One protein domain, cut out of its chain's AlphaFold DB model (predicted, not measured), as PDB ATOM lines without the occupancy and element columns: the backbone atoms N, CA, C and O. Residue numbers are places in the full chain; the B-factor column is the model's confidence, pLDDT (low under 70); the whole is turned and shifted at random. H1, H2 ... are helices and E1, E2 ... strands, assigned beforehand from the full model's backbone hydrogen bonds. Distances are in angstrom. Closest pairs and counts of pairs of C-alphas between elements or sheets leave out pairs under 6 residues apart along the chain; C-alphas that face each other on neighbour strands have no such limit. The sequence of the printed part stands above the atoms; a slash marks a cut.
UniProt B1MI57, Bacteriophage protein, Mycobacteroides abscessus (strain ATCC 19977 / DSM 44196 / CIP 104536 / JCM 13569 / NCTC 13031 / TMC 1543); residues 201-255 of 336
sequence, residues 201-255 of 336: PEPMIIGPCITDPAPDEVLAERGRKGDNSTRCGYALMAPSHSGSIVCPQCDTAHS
ATOM      1  N   PRO A 201     -43.666  11.289  54.725       68.12
ATOM      2  CA  PRO A 201     -43.387   9.861  54.674       68.12
ATOM      3  C   PRO A 201     -42.213   9.611  53.725       68.12
ATOM      4  O   PRO A 201     -42.070  10.294  52.706       68.12
ATOM      5  N   GLU A 202     -41.348   8.660  54.083       71.25
ATOM      6  CA  GLU A 202     -40.271   8.259  53.184       71.25
ATOM      7  C   GLU A 202     -40.890   7.749  51.878       71.25
ATOM      8  O   GLU A 202     -41.807   6.924  51.922       71.25
ATOM      9  N   PRO A 203     -40.446   8.262  50.717       78.25
ATOM     10  CA  PRO A 203     -41.003   7.836  49.450       78.25
ATOM     11  C   PRO A 203     -40.729   6.345  49.255       78.25
ATOM     12  O   PRO A 203     -39.600   5.878  49.395       78.25
ATOM     13  N   MET A 204     -41.777   5.604  48.919       82.44
ATOM     14  CA  MET A 204     -41.737   4.171  48.668       82.44
ATOM     15  C   MET A 204     -41.664   3.880  47.169       82.44
ATOM     16  O   MET A 204     -42.236   4.607  46.352       82.44
ATOM     17  N   ILE A 205     -40.989   2.790  46.805       87.19
ATOM     18  CA  ILE A 205     -40.970   2.282  45.429       87.19
ATOM     19  C   ILE A 205     -42.348   1.687  45.120       87.19
ATOM     20  O   ILE A 205     -42.785   0.768  45.810       87.19
ATOM     21  N   ILE A 206     -43.012   2.173  44.069       89.25
ATOM     22  CA  ILE A 206     -44.319   1.647  43.620       89.25
ATOM     23  C   ILE A 206     -44.216   0.748  42.376       89.25
ATOM     24  O   ILE A 206     -45.198   0.137  41.954       89.25
ATOM     25  N   GLY A 207     -43.020   0.647  41.789       89.62
ATOM     26  CA  GLY A 207     -42.727  -0.200  40.633       89.62
ATOM     27  C   GLY A 207     -42.480   0.583  39.339       89.62
ATOM     28  O   GLY A 207     -42.366   1.809  39.363       89.62
ATOM     29  N   PRO A 208     -42.328  -0.113  38.201       93.25
ATOM     30  CA  PRO A 208     -42.025   0.517  36.922       93.25
ATOM     31  C   PRO A 208     -43.200   1.340  36.373       93.25
ATOM     32  O   PRO A 208     -44.370   1.017  36.579       93.25
ATOM     33  N   CYS A 209     -42.879   2.386  35.615       93.88
ATOM     34  CA  CYS A 209     -43.840   3.197  34.880       93.88
ATOM     35  C   CYS A 209     -44.602   2.355  33.846       93.88
ATOM     36  O   CYS A 209     -44.018   1.547  33.115       93.88
ATOM     37  N   ILE A 210     -45.918   2.565  33.799       94.00
ATOM     38  CA  ILE A 210     -46.871   1.776  33.010       94.00
ATOM     39  C   ILE A 210     -47.132   2.350  31.609       94.00
ATOM     40  O   ILE A 210     -47.866   1.734  30.846       94.00
ATOM     41  N   THR A 211     -46.550   3.505  31.266       93.94
ATOM     42  CA  THR A 211     -46.719   4.140  29.948       93.94
ATOM     43  C   THR A 211     -46.159   3.256  28.838       93.94
ATOM     44  O   THR A 211     -44.962   2.957  28.836       93.94
ATOM     45  N   ASP A 212     -47.019   2.869  27.899       91.81
ATOM     46  CA  ASP A 212     -46.698   2.065  26.720       91.81
ATOM     47  C   ASP A 212     -47.636   2.468  25.557       91.81
ATOM     48  O   ASP A 212     -48.857   2.411  25.735       91.81
ATOM     49  N   PRO A 213     -47.113   2.899  24.394       90.62
ATOM     50  CA  PRO A 213     -45.697   3.143  24.121       90.62
ATOM     51  C   PRO A 213     -45.156   4.354  24.898       90.62
ATOM     52  O   PRO A 213     -45.876   5.308  25.192       90.62
ATOM     53  N   ALA A 214     -43.872   4.313  25.249       91.25
ATOM     54  CA  ALA A 214     -43.149   5.469  25.762       91.25
ATOM     55  C   ALA A 214     -42.997   6.542  24.664       91.25
ATOM     56  O   ALA A 214     -43.017   6.203  23.482       91.25
ATOM     57  N   PRO A 215     -42.799   7.821  25.029       91.94
ATOM     58  CA  PRO A 215     -42.538   8.881  24.059       91.94
ATOM     59  C   PRO A 215     -41.323   8.581  23.171       91.94
ATOM     60  O   PRO A 215     -40.334   8.010  23.642       91.94
ATOM     61  N   ASP A 216     -41.368   9.030  21.915       91.31
ATOM     62  CA  ASP A 216     -40.343   8.751  20.896       91.31
ATOM     63  C   ASP A 216     -38.928   9.138  21.345       91.31
ATOM     64  O   ASP A 216     -37.973   8.410  21.084       91.31
ATOM     65  N   GLU A 217     -38.783  10.245  22.079       89.25
ATOM     66  CA  GLU A 217     -37.496  10.690  22.633       89.25
ATOM     67  C   GLU A 217     -36.884   9.644  23.577       89.25
ATOM     68  O   GLU A 217     -35.688   9.338  23.511       89.25
ATOM     69  N   VAL A 218     -37.724   9.043  24.424       87.50
ATOM     70  CA  VAL A 218     -37.332   8.002  25.377       87.50
ATOM     71  C   VAL A 218     -36.985   6.707  24.642       87.50
ATOM     72  O   VAL A 218     -35.997   6.054  24.991       87.50
ATOM     73  N   LEU A 219     -37.770   6.339  23.624       89.56
ATOM     74  CA  LEU A 219     -37.522   5.158  22.794       89.56
ATOM     75  C   LEU A 219     -36.227   5.300  21.984       89.56
ATOM     76  O   LEU A 219     -35.427   4.368  21.943       89.56
ATOM     77  N   ALA A 220     -35.963   6.469  21.400       88.50
ATOM     78  CA  ALA A 220     -34.759   6.733  20.614       88.50
ATOM     79  C   ALA A 220     -33.479   6.698  21.466       88.50
ATOM     80  O   ALA A 220     -32.458   6.151  21.042       88.50
ATOM     81  N   GLU A 221     -33.508   7.262  22.678       87.69
ATOM     82  CA  GLU A 221     -32.393   7.175  23.632       87.69
ATOM     83  C   GLU A 221     -32.129   5.729  24.073       87.69
ATOM     84  O   GLU A 221     -30.972   5.330  24.228       87.69
ATOM     85  N   ARG A 222     -33.177   4.917  24.239       85.94
ATOM     86  CA  ARG A 222     -33.028   3.504  24.608       85.94
ATOM     87  C   ARG A 222     -32.599   2.596  23.473       85.94
ATOM     88  O   ARG A 222     -31.708   1.775  23.690       85.94
ATOM     89  N   GLY A 223     -33.112   2.814  22.268       86.69
ATOM     90  CA  GLY A 223     -32.641   2.127  21.070       86.69
ATOM     91  C   GLY A 223     -31.138   2.333  20.863       86.69
ATOM     92  O   GLY A 223     -30.419   1.382  20.567       86.69
ATOM     93  N   ARG A 224     -30.614   3.537  21.154       88.25
ATOM     94  CA  ARG A 224     -29.161   3.810  21.150       88.25
ATOM     95  C   ARG A 224     -28.370   2.993  22.183       88.25
ATOM     96  O   ARG A 224     -27.189   2.740  21.969       88.25
ATOM     97  N   LYS A 225     -29.004   2.565  23.277       87.25
ATOM     98  CA  LYS A 225     -28.427   1.693  24.319       87.25
ATOM     99  C   LYS A 225     -28.697   0.203  24.079       87.25
ATOM    100  O   LYS A 225     -28.273  -0.618  24.886       87.25
ATOM    101  N   GLY A 226     -29.377  -0.146  22.984       88.12
ATOM    102  CA  GLY A 226     -29.746  -1.520  22.641       88.12
ATOM    103  C   GLY A 226     -30.971  -2.060  23.387       88.12
ATOM    104  O   GLY A 226     -31.199  -3.268  23.355       88.12
ATOM    105  N   ASP A 227     -31.752  -1.203  24.053       86.50
ATOM    106  CA  ASP A 227     -33.037  -1.581  24.651       86.50
ATOM    107  C   ASP A 227     -34.177  -1.313  23.657       86.50
ATOM    108  O   ASP A 227     -34.400  -0.174  23.244       86.50
ATOM    109  N   ASN A 228     -34.899  -2.376  23.297       86.69
ATOM    110  CA  ASN A 228     -36.018  -2.349  22.351       86.69
ATOM    111  C   ASN A 228     -37.390  -2.403  23.053       86.69
ATOM    112  O   ASN A 228     -38.398  -2.709  22.414       86.69
ATOM    113  N   SER A 229     -37.448  -2.174  24.369       86.94
ATOM    114  CA  SER A 229     -38.711  -2.105  25.107       86.94
ATOM    115  C   SER A 229     -39.554  -0.914  24.645       86.94
ATOM    116  O   SER A 229     -39.078   0.220  24.624       86.94
ATOM    117  N   THR A 230     -40.830  -1.155  24.333       90.50
ATOM    118  CA  THR A 230     -41.796  -0.094  23.999       90.50
ATOM    119  C   THR A 230     -42.273   0.660  25.235       90.50
ATOM    120  O   THR A 230     -42.751   1.785  25.133       90.50
ATOM    121  N   ARG A 231     -42.114   0.071  26.423       90.38
ATOM    122  CA  ARG A 231     -42.639   0.607  27.677       90.38
ATOM    123  C   ARG A 231     -41.650   1.526  28.376       90.38
ATOM    124  O   ARG A 231     -40.447   1.275  28.415       90.38
ATOM    125  N   CYS A 232     -42.167   2.544  29.061       91.56
ATOM    126  CA  CYS A 232     -41.346   3.473  29.824       91.56
ATOM    127  C   CYS A 232     -40.544   2.783  30.949       91.56
ATOM    128  O   CYS A 232     -39.345   3.003  31.057       91.56
ATOM    129  N   GLY A 233     -41.145   1.949  31.797       88.75
ATOM    130  CA  GLY A 233     -40.384   1.091  32.720       88.75
ATOM    131  C   GLY A 233     -39.554   1.800  33.807       88.75
ATOM    132  O   GLY A 233     -38.908   1.126  34.603       88.75
ATOM    133  N   TYR A 234     -39.575   3.135  33.881       91.56
ATOM    134  CA  TYR A 234     -38.846   3.911  34.886       91.56
ATOM    135  C   TYR A 234     -39.328   3.565  36.301       91.56
ATOM    136  O   TYR A 234     -40.535   3.514  36.527       91.56
ATOM    137  N   ALA A 235     -38.418   3.348  37.251       92.44
ATOM    138  CA  ALA A 235     -38.774   3.012  38.630       92.44
ATOM    139  C   ALA A 235     -39.426   4.212  39.339       92.44
ATOM    140  O   ALA A 235     -38.757   5.183  39.686       92.44
ATOM    141  N   LEU A 236     -40.743   4.152  39.538       91.81
ATOM    142  CA  LEU A 236     -41.516   5.220  40.159       91.81
ATOM    143  C   LEU A 236     -41.484   5.121  41.687       91.81
ATOM    144  O   LEU A 236     -41.547   4.036  42.273       91.81
ATOM    145  N   MET A 237     -41.444   6.295  42.313       90.94
ATOM    146  CA  MET A 237     -41.483   6.495  43.759       90.94
ATOM    147  C   MET A 237     -42.709   7.334  44.113       90.94
ATOM    148  O   MET A 237     -42.998   8.312  43.423       90.94
ATOM    149  N   ALA A 238     -43.400   6.996  45.199       88.56
ATOM    150  CA  ALA A 238     -44.514   7.789  45.711       88.56
ATOM    151  C   ALA A 238     -44.397   7.987  47.228       88.56
ATOM    152  O   ALA A 238     -43.918   7.097  47.924       88.56
ATOM    153  N   PRO A 239     -44.854   9.125  47.774       82.31
ATOM    154  CA  PRO A 239     -44.854   9.356  49.220       82.31
ATOM    155  C   PRO A 239     -45.872   8.476  49.962       82.31
ATOM    156  O   PRO A 239     -45.759   8.275  51.165       82.31
ATOM    157  N   SER A 240     -46.897   7.977  49.271       84.31
ATOM    158  CA  SER A 240     -47.922   7.109  49.851       84.31
ATOM    159  C   SER A 240     -48.512   6.192  48.781       84.31
ATOM    160  O   SER A 240     -48.298   6.421  47.593       84.31
ATOM    161  N   HIS A 241     -49.323   5.215  49.190       81.38
ATOM    162  CA  HIS A 241     -50.090   4.335  48.296       81.38
ATOM    163  C   HIS A 241     -51.248   5.033  47.551       81.38
ATOM    164  O   HIS A 241     -52.034   4.373  46.874       81.38
ATOM    165  N   SER A 242     -51.389   6.352  47.687       83.75
ATOM    166  CA  SER A 242     -52.490   7.132  47.123       83.75
ATOM    167  C   SER A 242     -51.998   8.436  46.493       83.75
ATOM    168  O   SER A 242     -50.897   8.908  46.785       83.75
ATOM    169  N   GLY A 243     -52.836   9.026  45.640       88.62
ATOM    170  CA  GLY A 243     -52.551  10.280  44.945       88.62
ATOM    171  C   GLY A 243     -52.028  10.082  43.525       88.62
ATOM    172  O   GLY A 243     -52.128   8.999  42.947       88.62
ATOM    173  N   SER A 244     -51.492  11.162  42.960       92.44
ATOM    174  CA  SER A 244     -50.954  11.211  41.601       92.44
ATOM    175  C   SER A 244     -49.474  11.570  41.608       92.44
ATOM    176  O   SER A 244     -49.047  12.434  42.378       92.44
ATOM    177  N   ILE A 245     -48.711  10.961  40.711       93.00
ATOM    178  CA  ILE A 245     -47.303  11.284  40.474       93.00
ATOM    179  C   ILE A 245     -47.059  11.507  38.984       93.00
ATOM    180  O   ILE A 245     -47.782  10.970  38.149       93.00
ATOM    181  N   VAL A 246     -46.026  12.272  38.648       94.62
ATOM    182  CA  VAL A 246     -45.580  12.464  37.262       94.62
ATOM    183  C   VAL A 246     -44.284  11.694  37.062       94.62
ATOM    184  O   VAL A 246     -43.368  11.789  37.881       94.62
ATOM    185  N   CYS A 247     -44.211  10.887  36.003       93.12
ATOM    186  CA  CYS A 247     -42.994  10.156  35.679       93.12
ATOM    187  C   CYS A 247     -41.910  11.132  35.189       93.12
ATOM    188  O   CYS A 247     -42.104  11.752  34.149       93.12
ATOM    189  N   PRO A 248     -40.730  11.208  35.826       91.06
ATOM    190  CA  PRO A 248     -39.688  12.155  35.423       91.06
ATOM    191  C   PRO A 248     -39.021  11.809  34.083       91.06
ATOM    192  O   PRO A 248     -38.244  12.603  33.567       91.06
ATOM    193  N   GLN A 249     -39.279  10.617  33.532       89.06
ATOM    194  CA  GLN A 249     -38.687  10.173  32.269       89.06
ATOM    195  C   GLN A 249     -39.602  10.402  31.060       89.06
ATOM    196  O   GLN A 249     -39.105  10.700  29.984       89.06
ATOM    197  N   CYS A 250     -40.917  10.214  31.208       92.19
ATOM    198  CA  CYS A 250     -41.878  10.328  30.099       92.19
ATOM    199  C   CYS A 250     -42.945  11.408  30.311       92.19
ATOM    200  O   CYS A 250     -43.873  11.500  29.515       92.19
ATOM    201  N   ASP A 251     -42.853  12.151  31.415       93.00
ATOM    202  CA  ASP A 251     -43.752  13.237  31.826       93.00
ATOM    203  C   ASP A 251     -45.244  12.862  31.916       93.00
ATOM    204  O   ASP A 251     -46.135  13.699  32.021       93.00
ATOM    205  N   THR A 252     -45.549  11.562  31.912       93.12
ATOM    206  CA  THR A 252     -46.920  11.073  32.038       93.12
ATOM    207  C   THR A 252     -47.351  11.092  33.501       93.12
ATOM    208  O   THR A 252     -46.651  10.570  34.378       93.12
ATOM    209  N   ALA A 253     -48.521  11.671  33.767       95.12
ATOM    210  CA  ALA A 253     -49.164  11.611  35.072       95.12
ATOM    211  C   ALA A 253     -49.818  10.240  35.299       95.12
ATOM    212  O   ALA A 253     -50.522   9.714  34.437       95.12
ATOM    213  N   HIS A 254     -49.617   9.677  36.486       93.94
ATOM    214  CA  HIS A 254     -50.172   8.396  36.896       93.94
ATOM    215  C   HIS A 254     -50.862   8.500  38.250       93.94
ATOM    216  O   HIS A 254     -50.343   9.119  39.180       93.94
ATOM    217  N   SER A 255     -51.994   7.814  38.386       95.31
ATOM    218  CA  SER A 255     -52.526   7.444  39.697       95.31
ATOM    219  C   SER A 255     -51.625   6.378  40.320       95.31
ATOM    220  O   SER A 255     -51.277   5.389  39.670       95.31
TER     221      SER A 255
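This is residues 201 to 255 of the 336 residues of the protein "Bacteriophage protein" of Mycobacteroides abscessus (strain ATCC 19977 / DSM 44196 / CIP 104536 / JCM 13569 / NCTC 13031 / TMC 1543) (UniProt B1MI57). What shape is this? A rod of 55 residues: two small antiparallel sheets, E1-E2 and E3-E4, lie towards one end and the short helix H1 at the other. How is it built? The order is E1, H1, E2, E3, E4, class mixed, with under half of the residues in named elements. It is only just compact, close to loose: radius of gyration of the C-alphas 12.1 A, spans 37 by 16 by 13 A.

Where does E1 run? Residues 204 to 208, 12.3 A, from C-alpha 204 (-41.737, 4.171, 48.668). What follows? H1, residues 216 to 224, 12.2 A; E2, 235 to 238, 10.3 A; E3, 244 to 246; E4, 253 to 255, ending at C-alpha 255 (-52.526, 7.444, 39.697).

Which strands pair? E1 and E2 are antiparallel at 144 degrees, N 204 and O 238 within hydrogen-bond range at 2.8 A. The hairpin E3 and E4 is antiparallel at 151 degrees, N 245 and O 254 within range at 2.9 A. And H1? It is apart from E3 and E4; every O i to N i+4 pair is within range.

How long? The farthest C-alphas, Pro 201 and Arg 224, are 36.9 A apart. Any cut or low confidence? The printed part has no cut and no long link; residue 201 is under 70.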